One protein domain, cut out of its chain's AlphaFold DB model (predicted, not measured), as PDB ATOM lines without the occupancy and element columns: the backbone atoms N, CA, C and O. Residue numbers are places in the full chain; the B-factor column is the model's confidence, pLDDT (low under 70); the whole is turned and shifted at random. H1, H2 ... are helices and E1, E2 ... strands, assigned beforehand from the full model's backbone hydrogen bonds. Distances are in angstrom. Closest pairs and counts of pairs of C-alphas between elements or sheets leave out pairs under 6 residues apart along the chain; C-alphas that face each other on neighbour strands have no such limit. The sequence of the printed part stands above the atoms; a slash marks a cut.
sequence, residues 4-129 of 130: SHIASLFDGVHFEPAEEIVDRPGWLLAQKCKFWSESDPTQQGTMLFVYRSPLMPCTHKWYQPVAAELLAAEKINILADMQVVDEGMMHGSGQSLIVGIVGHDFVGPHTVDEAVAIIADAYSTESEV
ATOM      1  N   SER A   4     188.119 132.031 144.061       76.62
ATOM      2  CA  SER A   4     189.402 132.355 143.429       76.62
ATOM      3  C   SER A   4     190.599 132.284 144.380       76.62
ATOM      4  O   SER A   4     191.690 131.938 143.937       76.62
ATOM      5  N   HIS A   5     190.419 132.583 145.672       80.62
ATOM      6  CA  HIS A   5     191.494 132.449 146.657       80.62
ATOM      7  C   HIS A   5     191.792 130.969 146.926       80.62
ATOM      8  O   HIS A   5     192.944 130.555 146.867       80.62
ATOM      9  N   ILE A   6     190.747 130.154 147.097       83.50
ATOM     10  CA  ILE A   6     190.874 128.704 147.316       83.50
ATOM     11  C   ILE A   6     191.562 128.028 146.126       83.50
ATOM     12  O   ILE A   6     192.452 127.208 146.320       83.50
ATOM     13  N   ALA A   7     191.203 128.410 144.898       83.69
ATOM     14  CA  ALA A   7     191.830 127.897 143.680       83.69
ATOM     15  C   ALA A   7     193.360 128.087 143.663       83.69
ATOM     16  O   ALA A   7     194.080 127.232 143.163       83.69
ATOM     17  N   SER A   8     193.871 129.176 144.245       86.06
ATOM     18  CA  SER A   8     195.316 129.443 144.292       86.06
ATOM     19  C   SER A   8     196.101 128.567 145.279       86.06
ATOM     20  O   SER A   8     197.327 128.568 145.232       86.06
ATOM     21  N   LEU A   9     195.419 127.822 146.158       87.81
ATOM     22  CA  LEU A   9     196.054 126.972 147.172       87.81
ATOM     23  C   LEU A   9     196.515 125.611 146.628       87.81
ATOM     24  O   LEU A   9     197.300 124.925 147.278       87.81
ATOM     25  N   PHE A  10     196.010 125.204 145.464       88.75
ATOM     26  CA  PHE A  10     196.248 123.881 144.894       88.75
ATOM     27  C   PHE A  10     197.266 123.957 143.755       88.75
ATOM     28  O   PHE A  10     196.959 124.441 142.665       88.75
ATOM     29  N   ASP A  11     198.480 123.467 144.004       85.62
ATOM     30  CA  ASP A  11     199.543 123.426 142.997       85.62
ATOM     31  C   ASP A  11     199.291 122.331 141.944       85.62
ATOM     32  O   ASP A  11     198.794 121.250 142.256       85.62
ATOM     33  N   GLY A  12     199.617 122.607 140.679       84.69
ATOM     34  CA  GLY A  12     199.376 121.682 139.560       84.69
ATOM     35  C   GLY A  12     197.897 121.445 139.210       84.69
ATOM     36  O   GLY A  12     197.580 120.540 138.428       84.69
ATOM     37  N   VAL A  13     196.983 122.248 139.766       90.88
ATOM     38  CA  VAL A  13     195.544 122.189 139.484       90.88
ATOM     39  C   VAL A  13     195.111 123.442 138.740       90.88
ATOM     40  O   VAL A  13     195.318 124.570 139.181       90.88
ATOM     41  N   HIS A  14     194.468 123.247 137.596       91.12
ATOM     42  CA  HIS A  14     193.847 124.337 136.864       91.12
ATOM     43  C   HIS A  14     192.419 124.538 137.338       91.12
ATOM     44  O   HIS A  14     191.690 123.570 137.541       91.12
ATOM     45  N   PHE A  15     192.015 125.802 137.440       93.06
ATOM     46  CA  PHE A  15     190.651 126.195 137.754       93.06
ATOM     47  C   PHE A  15     190.116 127.129 136.672       93.06
ATOM     48  O   PHE A  15     190.814 128.034 136.207       93.06
ATOM     49  N   GLU A  16     188.858 126.935 136.294       93.12
ATOM     50  CA  GLU A  16     188.116 127.953 135.553       93.12
ATOM     51  C   GLU A  16     187.774 129.146 136.464       93.12
ATOM     52  O   GLU A  16     187.736 129.005 137.691       93.12
ATOM     53  N   PRO A  17     187.497 130.333 135.894       91.00
ATOM     54  CA  PRO A  17     186.956 131.446 136.663       91.00
ATOM     55  C   PRO A  17     185.694 131.037 137.430       91.00
ATOM     56  O   PRO A  17     184.843 130.317 136.908       91.00
ATOM     57  N   ALA A  18     185.567 131.521 138.665       92.56
ATOM     58  CA  ALA A  18     184.401 131.239 139.487       92.56
ATOM     59  C   ALA A  18     183.132 131.858 138.881       92.56
ATOM     60  O   ALA A  18     183.094 133.046 138.557       92.56
ATOM     61  N   GLU A  19     182.089 131.046 138.776       93.31
ATOM     62  CA  GLU A  19     180.745 131.438 138.375       93.31
ATOM     63  C   GLU A  19     179.864 131.566 139.621       93.31
ATOM     64  O   GLU A  19     179.821 130.671 140.470       93.31
ATOM     65  N   GLU A  20     179.141 132.677 139.731       94.69
ATOM     66  CA  GLU A  20     178.124 132.851 140.762       94.69
ATOM     67  C   GLU A  20     176.853 132.079 140.397       94.69
ATOM     68  O   GLU A  20     176.255 132.291 139.345       94.69
ATOM     69  N   ILE A  21     176.420 131.201 141.298       94.38
ATOM     70  CA  ILE A  21     175.178 130.435 141.155       94.38
ATOM     71  C   ILE A  21     174.009 131.219 141.758       94.38
ATOM     72  O   ILE A  21     172.899 131.243 141.222       94.38
ATOM     73  N   VAL A  22     174.241 131.823 142.923       94.69
ATOM     74  CA  VAL A  22     173.260 132.642 143.629       94.69
ATOM     75  C   VAL A  22     173.971 133.622 144.549       94.69
ATOM     76  O   VAL A  22     174.830 133.221 145.329       94.69
ATOM     77  N   ASP A  23     173.539 134.879 144.511       94.56
ATOM     78  CA  ASP A  23     173.843 135.880 145.527       94.56
ATOM     79  C   ASP A  23     172.549 136.477 146.103       94.56
ATOM     80  O   ASP A  23     171.675 137.038 145.420       94.56
ATOM     81  N   ARG A  24     172.389 136.273 147.406       93.62
ATOM     82  CA  ARG A  24     171.358 136.838 148.267       93.62
ATOM     83  C   ARG A  24     172.072 137.409 149.491       93.62
ATOM     84  O   ARG A  24     172.313 136.660 150.444       93.62
ATOM     85  N   PRO A  25     172.368 138.719 149.490       89.44
ATOM     86  CA  PRO A  25     173.108 139.368 150.565       89.44
ATOM     87  C   PRO A  25     172.518 139.075 151.947       89.44
ATOM     88  O   PRO A  25     171.309 139.195 152.146       89.44
ATOM     89  N   GLY A  26     173.369 138.656 152.886       88.50
ATOM     90  CA  GLY A  26     172.997 138.289 154.259       88.50
ATOM     91  C   GLY A  26     172.296 136.932 154.414       88.50
ATOM     92  O   GLY A  26     171.990 136.527 155.537       88.50
ATOM     93  N   TRP A  27     172.037 136.218 153.314       91.81
ATOM     94  CA  TRP A  27     171.270 134.972 153.308       91.81
ATOM     95  C   TRP A  27     172.021 133.792 152.703       91.81
ATOM     96  O   TRP A  27     172.080 132.730 153.327       91.81
ATOM     97  N   LEU A  28     172.504 133.934 151.469       94.56
ATOM     98  CA  LEU A  28     173.092 132.845 150.696       94.56
ATOM     99  C   LEU A  28     173.955 133.400 149.566       94.56
ATOM    100  O   LEU A  28     173.448 134.096 148.694       94.56
ATOM    101  N   LEU A  29     175.211 132.991 149.540       94.50
ATOM    102  CA  LEU A  29     176.111 133.114 148.408       94.50
ATOM    103  C   LEU A  29     176.540 131.704 148.007       94.50
ATOM    104  O   LEU A  29     176.913 130.905 148.864       94.50
ATOM    105  N   ALA A  30     176.505 131.384 146.720       95.38
ATOM    106  CA  ALA A  30     177.122 130.169 146.216       95.38
ATOM    107  C   ALA A  30     177.837 130.426 144.896       95.38
ATOM    108  O   ALA A  30     177.319 131.108 144.010       95.38
ATOM    109  N   GLN A  31     179.024 129.848 144.778       95.75
ATOM    110  CA  GLN A  31     179.880 129.954 143.606       95.75
ATOM    111  C   GLN A  31     180.393 128.570 143.236       95.75
ATOM    112  O   GLN A  31     180.599 127.732 144.113       95.75
ATOM    113  N   LYS A  32     180.647 128.343 141.951       95.06
ATOM    114  CA  LYS A  32     181.320 127.135 141.474       95.06
ATOM    115  C   LYS A  32     182.438 127.460 140.508       95.06
ATOM    116  O   LYS A  32     182.408 128.489 139.843       95.06
ATOM    117  N   CYS A  33     183.385 126.551 140.375       94.50
ATOM    118  CA  CYS A  33     184.290 126.532 139.238       94.50
ATOM    119  C   CYS A  33     184.647 125.094 138.880       94.50
ATOM    120  O   CYS A  33     184.606 124.203 139.732       94.50
ATOM    121  N   LYS A  34     185.026 124.865 137.625       94.00
ATOM    122  CA  LYS A  34     185.623 123.588 137.238       94.00
ATOM    123  C   LYS A  34     187.089 123.553 137.620       94.00
ATOM    124  O   LYS A  34     187.738 124.598 137.659       94.00
ATOM    125  N   PHE A  35     187.592 122.352 137.861       93.31
ATOM    126  CA  PHE A  35     189.004 122.104 138.075       93.31
ATOM    127  C   PHE A  35     189.460 120.806 137.413       93.31
ATOM    128  O   PHE A  35     188.665 119.881 137.233       93.31
ATOM    129  N   TRP A  36     190.738 120.736 137.053       92.88
ATOM    130  CA  TRP A  36     191.381 119.529 136.531       92.88
ATOM    131  C   TRP A  36     192.880 119.540 136.815       92.88
ATOM    132  O   TRP A  36     193.482 120.596 137.022       92.88
ATOM    133  N   SER A  37     193.484 118.353 136.819       88.81
ATOM    134  CA  SER A  37     194.935 118.216 136.946       88.81
ATOM    135  C   SER A  37     195.631 118.642 135.654       88.81
ATOM    136  O   SER A  37     195.189 118.264 134.567       88.81
ATOM    137  N   GLU A  38     196.760 119.346 135.750       84.62
ATOM    138  CA  GLU A  38     197.632 119.597 134.593       84.62
ATOM    139  C   GLU A  38     198.118 118.282 133.954       84.62
ATOM    140  O   GLU A  38     198.203 118.166 132.730       84.62
ATOM    141  N   SER A  39     198.379 117.259 134.776       85.69
ATOM    142  CA  SER A  39     198.882 115.955 134.325       85.69
ATOM    143  C   SER A  39     197.831 115.083 133.631       85.69
ATOM    144  O   SER A  39     198.192 114.230 132.819       85.69
ATOM    145  N   ASP A  40     196.546 115.296 133.925       86.44
ATOM    146  CA  ASP A  40     195.432 114.591 133.290       86.44
ATOM    147  C   ASP A  40     194.188 115.496 133.190       86.44
ATOM    148  O   ASP A  40     193.325 115.493 134.075       86.44
ATOM    149  N   PRO A  41     194.052 116.252 132.084       86.00
ATOM    150  CA  PRO A  41     192.926 117.158 131.864       86.00
ATOM    151  C   PRO A  41     191.575 116.462 131.647       86.00
ATOM    152  O   PRO A  41     190.546 117.138 131.571       86.00
ATOM    153  N   THR A  42     191.559 115.131 131.489       86.88
ATOM    154  CA  THR A  42     190.313 114.364 131.328       86.88
ATOM    155  C   THR A  42     189.608 114.131 132.661       86.88
ATOM    156  O   THR A  42     188.390 113.965 132.699       86.88
ATOM    157  N   GLN A  43     190.364 114.182 133.760       87.62
ATOM    158  CA  GLN A  43     189.867 114.080 135.123       87.62
ATOM    159  C   GLN A  43     189.434 115.466 135.597       87.62
ATOM    160  O   GLN A  43     190.237 116.253 136.100       87.62
ATOM    161  N   GLN A  44     188.149 115.763 135.416       92.12
ATOM    162  CA  GLN A  44     187.561 117.053 135.773       92.12
ATOM    163  C   GLN A  44     186.614 116.924 136.963       92.12
ATOM    164  O   GLN A  44     185.893 115.935 137.109       92.12
ATOM    165  N   GLY A  45     186.594 117.964 137.788       93.00
ATOM    166  CA  GLY A  45     185.658 118.132 138.887       93.00
ATOM    167  C   GLY A  45     185.085 119.541 138.924       93.00
ATOM    168  O   GLY A  45     185.532 120.439 138.211       93.00
ATOM    169  N   THR A  46     184.097 119.736 139.785       94.81
ATOM    170  CA  THR A  46     183.521 121.042 140.101       94.81
ATOM    171  C   THR A  46     183.732 121.316 141.579       94.81
ATOM    172  O   THR A  46     183.306 120.540 142.430       94.81
ATOM    173  N   MET A  47     184.379 122.428 141.901       94.94
ATOM    174  CA  MET A  47     184.435 122.932 143.264       94.94
ATOM    175  C   MET A  47     183.224 123.829 143.486       94.94
ATOM    176  O   MET A  47     182.968 124.727 142.686       94.94
ATOM    177  N   LEU A  48     182.481 123.580 144.559       95.56
ATOM    178  CA  LEU A  48     181.296 124.338 144.938       95.56
ATOM    179  C   LEU A  48     181.514 124.934 146.329       95.56
ATOM    180  O   LEU A  48     181.745 124.217 147.302       95.56
ATOM    181  N   PHE A  49     181.411 126.254 146.407       95.31
ATOM    182  CA  PHE A  49     181.395 127.018 147.646       95.31
ATOM    183  C   PHE A  49     179.971 127.451 147.951       95.31
ATOM    184  O   PHE A  49     179.272 127.981 147.084       95.31
ATOM    185  N   VAL A  50     179.559 127.277 149.200       94.62
ATOM    186  CA  VAL A  50     178.264 127.706 149.707       94.62
ATOM    187  C   VAL A  50     178.486 128.431 151.022       94.62
ATOM    188  O   VAL A  50     178.955 127.846 151.994       94.62
ATOM    189  N   TYR A  51     178.096 129.696 151.069       93.81
ATOM    190  CA  TYR A  51     178.062 130.491 152.282       93.81
ATOM    191  C   TYR A  51     176.622 130.876 152.590       93.81
ATOM    192  O   TYR A  51     175.998 131.625 151.843       93.81
ATOM    193  N   ARG A  52     176.050 130.328 153.663       94.06
ATOM    194  CA  ARG A  52     174.618 130.480 153.963       94.06
ATOM    195  C   ARG A  52     174.366 130.876 155.404       94.06
ATOM    196  O   ARG A  52     175.093 130.458 156.296       94.06
ATOM    197  N   SER A  53     173.291 131.617 155.655       92.38
ATOM    198  CA  SER A  53     172.814 131.822 157.024       92.38
ATOM    199  C   SER A  53     172.334 130.479 157.603       92.38
ATOM    200  O   SER A  53     171.666 129.717 156.890       92.38
ATOM    201  N   PRO A  54     172.587 130.188 158.893       87.75
ATOM    202  CA  PRO A  54     172.053 129.006 159.573       87.75
ATOM    203  C   PRO A  54     170.526 128.890 159.487       87.75
ATOM    204  O   PRO A  54     169.978 127.791 159.516       87.75
ATOM    205  N   LEU A  55     169.836 130.026 159.333       88.38
ATOM    206  CA  LEU A  55     168.382 130.107 159.222       88.38
ATOM    207  C   LEU A  55     167.847 129.763 157.822       88.38
ATOM    208  O   LEU A  55     166.633 129.697 157.644       88.38
ATOM    209  N   MET A  56     168.711 129.554 156.824       90.12
ATOM    210  CA  MET A  56     168.311 129.183 155.465       90.12
ATOM    211  C   MET A  56     168.137 127.661 155.352       90.12
ATOM    212  O   MET A  56     169.145 126.951 155.322       90.12
ATOM    213  N   PRO A  57     166.912 127.119 155.231       90.00
ATOM    214  CA  PRO A  57     166.744 125.687 155.035       90.00
ATOM    215  C   PRO A  57     167.130 125.289 153.604       90.00
ATOM    216  O   PRO A  57     166.864 126.021 152.648       90.00
ATOM    217  N   CYS A  58     167.682 124.085 153.438       89.12
ATOM    218  CA  CYS A  58     168.036 123.534 152.123       89.12
ATOM    219  C   CYS A  58     166.820 123.319 151.199       89.12
ATOM    220  O   CYS A  58     166.970 123.184 149.990       89.12
ATOM    221  N   THR A  59     165.603 123.331 151.750       90.00
ATOM    222  CA  THR A  59     164.344 123.256 150.998       90.00
ATOM    223  C   THR A  59     163.875 124.612 150.464       90.00
ATOM    224  O   THR A  59     162.937 124.666 149.666       90.00
ATOM    225  N   HIS A  60     164.496 125.723 150.877       93.38
ATOM    226  CA  HIS A  60     164.092 127.053 150.438       93.38
ATOM    227  C   HIS A  60     164.341 127.256 148.937       93.38
ATOM    228  O   HIS A  60     165.342 126.803 148.386       93.38
ATOM    229  N   LYS A  61     163.471 128.028 148.272       93.56
ATOM    230  CA  LYS A  61     163.557 128.285 146.822       93.56
ATOM    231  C   LYS A  61     164.892 128.890 146.372       93.56
ATOM    232  O   LYS A  61     165.319 128.644 145.254       93.56
ATOM    233  N   TRP A  62     165.549 129.680 147.224       93.56
ATOM    234  CA  TRP A  62     166.852 130.276 146.895       93.56
ATOM    235  C   TRP A  62     168.004 129.275 146.965       93.56
ATOM    236  O   TRP A  62     169.017 129.503 146.323       93.56
ATOM    237  N   TYR A  63     167.835 128.172 147.694       94.94
ATOM    238  CA  TYR A  63     168.829 127.106 147.774       94.94
ATOM    239  C   TYR A  63     168.708 126.106 146.613       94.94
ATOM    240  O   TYR A  63     169.608 125.303 146.397       94.94
ATOM    241  N   GLN A  64     167.624 126.163 145.832       94.69
ATOM    242  CA  GLN A  64     167.376 125.240 144.717       94.69
ATOM    243  C   GLN A  64     168.540 125.136 143.716       94.69
ATOM    244  O   GLN A  64     168.866 124.011 143.352       94.69
ATOM    245  N   PRO A  65     169.217 126.230 143.309       94.62
ATOM    246  CA  PRO A  65     170.378 126.124 142.426       94.62
ATOM    247  C   PRO A  65     171.524 125.311 143.042       94.62
ATOM    248  O   PRO A  65     172.116 124.473 142.374       94.62
ATOM    249  N   VAL A  66     171.787 125.494 144.339       95.25
ATOM    250  CA  VAL A  66     172.810 124.733 145.074       95.25
ATOM    251  C   VAL A  66     172.404 123.266 145.202       95.25
ATOM    252  O   VAL A  66     173.209 122.370 144.971       95.25
ATOM    253  N   ALA A  67     171.138 123.008 145.538       94.75
ATOM    254  CA  ALA A  67     170.609 121.654 145.618       94.75
ATOM    255  C   ALA A  67     170.690 120.927 144.269       94.75
ATOM    256  O   ALA A  67     171.002 119.745 144.253       94.75
ATOM    257  N   ALA A  68     170.448 121.618 143.151       94.38
ATOM    258  CA  ALA A  68     170.546 121.032 141.819       94.38
ATOM    259  C   ALA A  68     171.971 120.552 141.502       94.38
ATOM    260  O   ALA A  68     172.125 119.434 141.020       94.38
ATOM    261  N   GLU A  69     172.999 121.344 141.830       94.06
ATOM    262  CA  GLU A  69     174.404 120.936 141.664       94.06
ATOM    263  C   GLU A  69     174.745 119.715 142.529       94.06
ATOM    264  O   GLU A  69     175.321 118.744 142.047       94.06
ATOM    265  N   LEU A  70     174.337 119.728 143.803       93.50
ATOM    266  CA  LEU A  70     174.597 118.620 144.727       93.50
ATOM    267  C   LEU A  70     173.854 117.339 144.321       93.50
ATOM    268  O   LEU A  70     174.400 116.250 144.428       93.50
ATOM    269  N   LEU A  71     172.610 117.444 143.853       93.56
ATOM    270  CA  LEU A  71     171.807 116.287 143.443       93.56
ATOM    271  C   LEU A  71     172.229 115.714 142.085       93.56
ATOM    272  O   LEU A  71     171.943 114.551 141.812       93.56
ATOM    273  N   ALA A  72     172.886 116.511 141.241       91.88
ATOM    274  CA  ALA A  72     173.460 116.050 139.979       91.88
ATOM    275  C   ALA A  72     174.833 115.371 140.155       91.88
ATOM    276  O   ALA A  72     175.350 114.792 139.200       91.88
ATOM    277  N   ALA A  73     175.427 115.442 141.350       91.25
ATOM    278  CA  ALA A  73     176.739 114.885 141.634       91.25
ATOM    279  C   ALA A  73     176.711 113.353 141.734       91.25
ATOM    280  O   ALA A  73     175.913 112.780 142.476       91.25
ATOM    281  N   GLU A  74     177.652 112.686 141.064       92.25
ATOM    282  CA  GLU A  74     177.902 111.255 141.282       92.25
ATOM    283  C   GLU A  74     178.619 111.006 142.614       92.25
ATOM    284  O   GLU A  74     178.315 110.051 143.329       92.25
ATOM    285  N   LYS A  75     179.568 111.883 142.955       93.50
ATOM    286  CA  LYS A  75     180.343 111.834 144.193       93.50
ATOM    287  C   LYS A  75     180.576 113.244 144.723       93.50
ATOM    288  O   LYS A  75     180.940 114.152 143.976       93.50
ATOM    289  N   ILE A  76     180.386 113.405 146.031       95.31
ATOM    290  CA  ILE A  76     180.596 114.661 146.757       95.31
ATOM    291  C   ILE A  76     181.636 114.409 147.843       95.31
ATOM    292  O   ILE A  76     181.427 113.574 148.723       95.31
ATOM    293  N   ASN A  77     182.729 115.159 147.800       94.56
ATOM    294  CA  ASN A  77     183.739 115.194 148.847       94.56
ATOM    295  C   ASN A  77     183.568 116.494 149.635       94.56
ATOM    296  O   ASN A  77     183.649 117.577 149.057       94.56
ATOM    297  N   ILE A  78     183.320 116.399 150.939       94.94
ATOM    298  CA  ILE A  78     183.250 117.578 151.809       94.94
ATOM    299  C   ILE A  78     184.679 117.982 152.157       94.94
ATOM    300  O   ILE A  78     185.410 117.187 152.740       94.94
ATOM    301  N   LEU A  79     185.070 119.198 151.775       94.12
ATOM    302  CA  LEU A  79     186.427 119.709 151.967       94.12
ATOM    303  C   LEU A  79     186.523 120.655 153.168       94.12
ATOM    304  O   LEU A  79     187.536 120.685 153.855       94.12
ATOM    305  N   ALA A  80     185.454 121.405 153.441       92.88
ATOM    306  CA  ALA A  80     185.310 122.197 154.656       92.88
ATOM    307  C   ALA A  80     183.830 122.385 154.993       92.88
ATOM    308  O   ALA A  80     183.024 122.619 154.095       92.88
ATOM    309  N   ASP A  81     183.490 122.335 156.279       93.81
ATOM    310  CA  ASP A  81     182.180 122.716 156.811       93.81
ATOM    311  C   ASP A  81     182.389 123.428 158.151       93.81
ATOM    312  O   ASP A  81     182.848 122.826 159.123       93.81
ATOM    313  N   MET A  82     182.136 124.735 158.180       90.69
ATOM    314  CA  MET A  82     182.514 125.597 159.297       90.69
ATOM    315  C   MET A  82     181.458 126.659 159.571       90.69
ATOM    316  O   MET A  82     180.837 127.191 158.649       90.69
ATOM    317  N   GLN A  83     181.304 127.027 160.842       90.56
ATOM    318  CA  GLN A  83     180.571 128.230 161.226       90.56
ATOM    319  C   GLN A  83     181.519 129.423 161.312       90.56
ATOM    320  O   GLN A  83     182.618 129.316 161.848       90.56
ATOM    321  N   VAL A  84     181.064 130.562 160.805       88.81
ATOM    322  CA  VAL A  84     181.791 131.829 160.780       88.81
ATOM    323  C   VAL A  84     180.926 132.869 161.481       88.81
ATOM    324  O   VAL A  84     179.743 132.997 161.166       88.81
ATOM    325  N   VAL A  85     181.492 133.595 162.443       88.69
ATOM    326  CA  VAL A  85     180.826 134.767 163.029       88.69
ATOM    327  C   VAL A  85     180.908 135.900 162.013       88.69
ATOM    328  O   VAL A  85     181.995 136.253 161.567       88.69
ATOM    329  N   ASP A  86     179.761 136.442 161.624       86.44
ATOM    330  CA  ASP A  86     179.656 137.445 160.565       86.44
ATOM    331  C   ASP A  86     178.415 138.310 160.801       86.44
ATOM    332  O   ASP A  86     177.285 137.875 160.575       86.44
ATOM    333  N   GLU A  87     178.622 139.544 161.264       87.75
ATOM    334  CA  GLU A  87     177.545 140.506 161.531       87.75
ATOM    335  C   GLU A  87     176.771 140.912 160.267       87.75
ATOM    336  O   GLU A  87     175.627 141.362 160.361       87.75
ATOM    337  N   GLY A  88     177.364 140.730 159.083       84.12
ATOM    338  CA  GLY A  88     176.704 140.943 157.799       84.12
ATOM    339  C   GLY A  88     175.729 139.824 157.428       84.12
ATOM    340  O   GLY A  88     174.855 140.024 156.578       84.12
ATOM    341  N   MET A  89     175.835 138.661 158.073       87.50
ATOM    342  CA  MET A  89     174.915 137.546 157.883       87.50
ATOM    343  C   MET A  89     173.730 137.639 158.833       87.50
ATOM    344  O   MET A  89     173.823 138.090 159.978       87.50
ATOM    345  N   MET A  90     172.575 137.153 158.377       85.06
ATOM    346  CA  MET A  90     171.438 137.041 159.274       85.06
ATOM    347  C   MET A  90     171.778 136.173 160.487       85.06
ATOM    348  O   MET A  90     172.216 135.035 160.329       85.06
ATOM    349  N   HIS A  91     171.450 136.694 161.675       85.56
ATOM    350  CA  HIS A  91     171.771 136.101 162.978       85.56
ATOM    351  C   HIS A  91     173.263 136.172 163.357       85.56
ATOM    352  O   HIS A  91     173.706 135.437 164.236       85.56
ATOM    353  N   GLY A  92     174.036 137.058 162.717       88.44
ATOM    354  CA  GLY A  92     175.431 137.316 163.080       88.44
ATOM    355  C   GLY A  92     176.370 136.139 162.813       88.44
ATOM    356  O   GLY A  92     177.451 136.065 163.394       88.44
ATOM    357  N   SER A  93     175.942 135.175 161.996       91.19
ATOM    358  CA  SER A  93     176.722 133.985 161.672       91.19
ATOM    359  C   SER A  93     176.373 133.437 160.293       91.19
ATOM    360  O   SER A  93     175.226 133.496 159.840       91.19
ATOM    361  N   GLY A  94     177.377 132.874 159.632       91.62
ATOM    362  CA  GLY A  94     177.262 132.120 158.395       91.62
ATOM    363  C   GLY A  94     177.811 130.705 158.560       91.62
ATOM    364  O   GLY A  94     178.619 130.427 159.440       91.62
ATOM    365  N   GLN A  95     177.372 129.797 157.700       92.69
ATOM    366  CA  GLN A  95     177.993 128.495 157.502       92.69
ATOM    367  C   GLN A  95     178.697 128.499 156.149       92.69
ATOM    368  O   GLN A  95     178.060 128.752 155.125       92.69
ATOM    369  N   SER A  96     179.994 128.219 156.172       92.44
ATOM    370  CA  SER A  96     180.860 128.057 155.011       92.44
ATOM    371  C   SER A  96     181.027 126.572 154.716       92.44
ATOM    372  O   SER A  96     181.568 125.838 155.538       92.44
ATOM    373  N   LEU A  97     180.575 126.147 153.541       93.81
ATOM    374  CA  LEU A  97     180.692 124.786 153.035       93.81
ATOM    375  C   LEU A  97     181.470 124.816 151.717       93.81
ATOM    376  O   LEU A  97     181.088 125.521 150.783       93.81
ATOM    377  N   ILE A  98     182.540 124.032 151.634       94.50
ATOM    378  CA  ILE A  98     183.306 123.803 150.407       94.50
ATOM    379  C   ILE A  98     183.225 122.317 150.087       94.50
ATOM    380  O   ILE A  98     183.553 121.476 150.928       94.50
ATOM    381  N   VAL A  99     182.803 121.990 148.868       95.38
ATOM    382  CA  VAL A  99     182.742 120.607 148.393       95.38
ATOM    383  C   VAL A  99     183.397 120.453 147.026       95.38
ATOM    384  O   VAL A  99     183.328 121.345 146.179       95.38
ATOM    385  N   GLY A 100     184.002 119.290 146.807       94.75
ATOM    386  CA  GLY A 100     184.421 118.815 145.493       94.75
ATOM    387  C   GLY A 100     183.387 117.842 144.934       94.75
ATOM    388  O   GLY A 100     183.153 116.785 145.517       94.75
ATOM    389  N   ILE A 101     182.777 118.195 143.809       95.19
ATOM    390  CA  ILE A 101     181.865 117.351 143.037       95.19
ATOM    391  C   ILE A 101     182.668 116.706 141.914       95.19
ATOM    392  O   ILE A 101     183.234 117.404 141.073       95.19
ATOM    393  N   VAL A 102     182.741 115.381 141.902       93.31
ATOM    394  CA  VAL A 102     183.575 114.630 140.955       93.31
ATOM    395  C   VAL A 102     182.847 113.383 140.451       93.31
ATOM    396  O   VAL A 102     181.857 112.954 141.046       93.31
ATOM    397  N   GLY A 103     183.329 112.805 139.349       90.62
ATOM    398  CA  GLY A 103     182.853 111.503 138.874       90.62
ATOM    399  C   GLY A 103     183.232 110.367 139.831       90.62
ATOM    400  O   GLY A 103     184.165 110.502 140.630       90.62
ATOM    401  N   HIS A 104     182.532 109.234 139.743       87.69
ATOM    402  CA  HIS A 104     182.786 108.071 140.607       87.69
ATOM    403  C   HIS A 104     184.261 107.617 140.598       87.69
ATOM    404  O   HIS A 104     184.849 107.387 141.658       87.69
ATOM    405  N   ASP A 105     184.866 107.562 139.408       86.94
ATOM    406  CA  ASP A 105     186.231 107.065 139.184       86.94
ATOM    407  C   ASP A 105     187.300 108.170 139.243       86.94
ATOM    408  O   ASP A 105     188.436 107.970 138.815       86.94
ATOM    409  N   PHE A 106     186.947 109.349 139.764       86.75
ATOM    410  CA  PHE A 106     187.883 110.460 139.866       86.75
ATOM    411  C   PHE A 106     189.000 110.162 140.868       86.75
ATOM    412  O   PHE A 106     188.742 109.923 142.053       86.75
ATOM    413  N   VAL A 107     190.242 110.231 140.387       83.69
ATOM    414  CA  VAL A 107     191.457 110.078 141.205       83.69
ATOM    415  C   VAL A 107     192.007 111.443 141.602       83.69
ATOM    416  O   VAL A 107     192.260 111.685 142.778       83.69
ATOM    417  N   GLY A 108     192.115 112.350 140.630       80.56
ATOM    418  CA  GLY A 108     192.601 113.709 140.839       80.56
ATOM    419  C   GLY A 108     194.079 113.820 141.240       80.56
ATOM    420  O   GLY A 108     194.769 112.815 141.405       80.56
ATOM    421  N   PRO A 109     194.574 115.062 141.371       81.38
ATOM    422  CA  PRO A 109     195.955 115.357 141.761       81.38
ATOM    423  C   PRO A 109     196.188 115.306 143.279       81.38
ATOM    424  O   PRO A 109     197.314 115.086 143.713       81.38
ATOM    425  N   HIS A 110     195.129 115.481 144.072       86.56
ATOM    426  CA  HIS A 110     195.163 115.426 145.529       86.56
ATOM    427  C   HIS A 110     194.119 114.445 146.039       86.56
ATOM    428  O   HIS A 110     193.005 114.362 145.513       86.56
ATOM    429  N   THR A 111     194.463 113.739 147.110       90.25
ATOM    430  CA  THR A 111     193.482 112.988 147.890       90.25
ATOM    431  C   THR A 111     192.523 113.942 148.607       90.25
ATOM    432  O   THR A 111     192.805 115.127 148.792       90.25
ATOM    433  N   VAL A 112     191.367 113.426 149.037       90.06
ATOM    434  CA  VAL A 112     190.390 114.228 149.794       90.06
ATOM    435  C   VAL A 112     191.011 114.768 151.085       90.06
ATOM    436  O   VAL A 112     190.818 115.938 151.397       90.06
ATOM    437  N   ASP A 113     191.800 113.954 151.788       91.81
ATOM    438  CA  ASP A 113     192.429 114.343 153.055       91.81
ATOM    439  C   ASP A 113     193.482 115.446 152.865       91.81
ATOM    440  O   ASP A 113     193.536 116.389 153.651       91.81
ATOM    441  N   GLU A 114     194.278 115.379 151.793       92.56
ATOM    442  CA  GLU A 114     195.223 116.447 151.436       92.56
ATOM    443  C   GLU A 114     194.491 117.748 151.102       92.56
ATOM    444  O   GLU A 114     194.882 118.815 151.572       92.56
ATOM    445  N   ALA A 115     193.399 117.671 150.336       91.44
ATOM    446  CA  ALA A 115     192.612 118.848 149.991       91.44
ATOM    447  C   ALA A 115     191.955 119.495 151.220       91.44
ATOM    448  O   ALA A 115     191.951 120.721 151.341       91.44
ATOM    449  N   VAL A 116     191.443 118.681 152.149       92.94
ATOM    450  CA  VAL A 116     190.925 119.145 153.445       92.94
ATOM    451  C   VAL A 116     192.028 119.840 154.244       92.94
ATOM    452  O   VAL A 116     191.792 120.926 154.771       92.94
ATOM    453  N   ALA A 117     193.230 119.258 154.311       92.44
ATOM    454  CA  ALA A 117     194.356 119.837 155.044       92.44
ATOM    455  C   ALA A 117     194.790 121.195 154.466       92.44
ATOM    456  O   ALA A 117     194.900 122.165 155.211       92.44
ATOM    457  N   ILE A 118     194.940 121.294 153.139       91.50
ATOM    458  CA  ILE A 118     195.299 122.544 152.444       91.50
ATOM    459  C   ILE A 118     194.293 123.657 152.765       91.50
ATOM    460  O   ILE A 118     194.675 124.788 153.072       91.50
ATOM    461  N   ILE A 119     192.996 123.344 152.708       90.00
ATOM    462  CA  ILE A 119     191.947 124.322 153.001       90.00
ATOM    463  C   ILE A 119     191.967 124.697 154.489       90.00
ATOM    464  O   ILE A 119     191.913 125.881 154.815       90.00
ATOM    465  N   ALA A 120     192.079 123.726 155.398       88.75
ATOM    466  CA  ALA A 120     192.116 123.983 156.837       88.75
ATOM    467  C   ALA A 120     193.292 124.889 157.256       88.75
ATOM    468  O   ALA A 120     193.109 125.793 158.079       88.75
ATOM    469  N   ASP A 121     194.470 124.701 156.659       87.50
ATOM    470  CA  ASP A 121     195.654 125.530 156.917       87.50
ATOM    471  C   ASP A 121     195.440 126.987 156.475       87.50
ATOM    472  O   ASP A 121     195.793 127.928 157.198       87.50
ATOM    473  N   ALA A 122     194.784 127.197 155.328       84.56
ATOM    474  CA  ALA A 122     194.457 128.537 154.844       84.56
ATOM    475  C   ALA A 122     193.510 129.285 155.801       84.56
ATOM    476  O   ALA A 122     193.741 130.453 156.117       84.56
ATOM    477  N   TYR A 123     192.490 128.606 156.331       77.62
ATOM    478  CA  TYR A 123     191.556 129.200 157.298       77.62
ATOM    479  C   TYR A 123     192.177 129.435 158.685       77.62
ATOM    480  O   TYR A 123     191.813 130.396 159.372       77.62
ATOM    481  N   SER A 124     193.126 128.593 159.100       75.94
ATOM    482  CA  SER A 124     193.855 128.776 160.363       75.94
ATOM    483  C   SER A 124     194.741 130.023 160.316       75.94
ATOM    484  O   SER A 124     194.774 130.796 161.270       75.94
ATOM    485  N   THR A 125     195.377 130.269 159.168       62.81
ATOM    486  CA  THR A 125     196.236 131.441 158.949       62.81
ATOM    487  C   THR A 125     195.434 132.749 158.935       62.81
ATOM    488  O   THR A 125     195.895 133.755 159.463       62.81
ATOM    489  N   GLU A 126     194.212 132.759 158.390       58.75
ATOM    490  CA  GLU A 126     193.356 133.960 158.410       58.75
ATOM    491  C   GLU A 126     192.869 134.328 159.825       58.75
ATOM    492  O   GLU A 126     192.664 135.507 160.109       58.75
ATOM    493  N   SER A 127     192.735 133.353 160.732       56.16
ATOM    494  CA  SER A 127     192.277 133.596 162.111       56.16
ATOM    495  C   SER A 127     193.351 134.205 163.024       56.16
ATOM    496  O   SER A 127     193.008 134.819 164.029       56.16
ATOM    497  N   GLU A 128     194.641 134.067 162.697       45.22
ATOM    498  CA  GLU A 128     195.741 134.695 163.455       45.22
ATOM    499  C   GLU A 128     195.981 136.166 163.072       45.22
ATOM    500  O   GLU A 128     196.688 136.883 163.781       45.22
ATOM    501  N   VAL A 129     195.404 136.624 161.956       44.34
ATOM    502  CA  VAL A 129     195.647 137.960 161.381       44.34
ATOM    503  C   VAL A 129     194.443 138.906 161.566       44.34
ATOM    504  O   VAL A 129     194.542 140.087 161.228       44.34
TER     505      VAL A 129
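What this domain is: This is residues 4 to 129 of the 130 residues of an uncharacterized protein of Mycobacterium sp. Root265 (UniProt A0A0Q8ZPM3). One twisted sheet of antiparallel strands makes the body, with the short helix H2 set slantwise over one face and the longer helix H3 along the strand E5 on the opposite face. The last part of H3 and the tail after it, residues 124 to 129, stick out free, while the small helix H1 only grazes the sheet. The printed part has 126 residues with three named helices and six named strands, in the order H1 E1 E2 E3 E4 H2 E5 E6 H3, and the class is mixed, helices and strands. The sheet is branched at E3, and the whole is compact, with a radius of gyration of the C-alphas of 14.7 A and spans of 44 by 36 by 23 A.

Where its parts are: Start in the sheet at E3, residues 28 to 37, which runs 29.7 A from C-alpha 28 at (173.092, 132.845, 150.696). Then find E4, residues 44 to 52, 26.1 A; E6, residues 93 to 102, 29.2 A; and E5, residues 75 to 85, 29.7 A. The shorter strands are E1, residues 13 to 15, and E2, residues 19 to 24. H1, residues 4 to 7, begins at C-alpha 4 at (189.402, 132.355, 143.429); H2 is residues 64 to 71, and H3, residues 112 to 127, runs 23.0 A to C-alpha 127 at (192.277, 133.596, 162.111).

How they stand to each other: Look beside E3: E1 and E2 lie on one side of it, E4 on the other side. N 14 and O 36 are 2.9 A apart between E1 and E3, and N 24 and O 28 are 2.7 A apart in the hairpin E2 and E3. E2, E3 and E4 form a meander, each strand the antiparallel neighbour of the one before; N 29 and O 51 are 2.8 A apart between E3 and E4. E3 lies on one side of E4 and E6 on the other side, with N 46 and O 101 2.8 A apart between E4 and E6; the edge strand E5 is the antiparallel neighbour of E6 in the hairpin E5 and E6, with N 77 and O 100 2.8 A apart. H2 is on the sheet at a height of 8.9 A, over E4 and only just not over E3, on which 2 of its 8 C-alphas fall; its closest C-alphas to E2 are those of Ile 21 and Pro 65, 6.6 A. On the opposite face H3 is over E5 at a height of 9.6 A, along it at 13 degrees on the local plane; the closest C-alphas, of Leu 79 and Val 116, are 4.8 A apart. H1 and H3 are close but not clearly touching, with the C-alphas of Ile 6 and Ile 119 7.3 A apart. In H2 and H3 every O i to N i+4 pair is within hydrogen-bond range; H1 is too short for such a pair, and its 1 O i to N i+3 pair is not within range.

The domain as a whole: The two C-alphas farthest apart, of Ser 39 and His 91, are 44.3 A apart. The printed part has no cut, and the link from E4 to H2, 11 residues, is long. The mean pLDDT of the printed part is 89.1, and residues 125 to 129 are under 70.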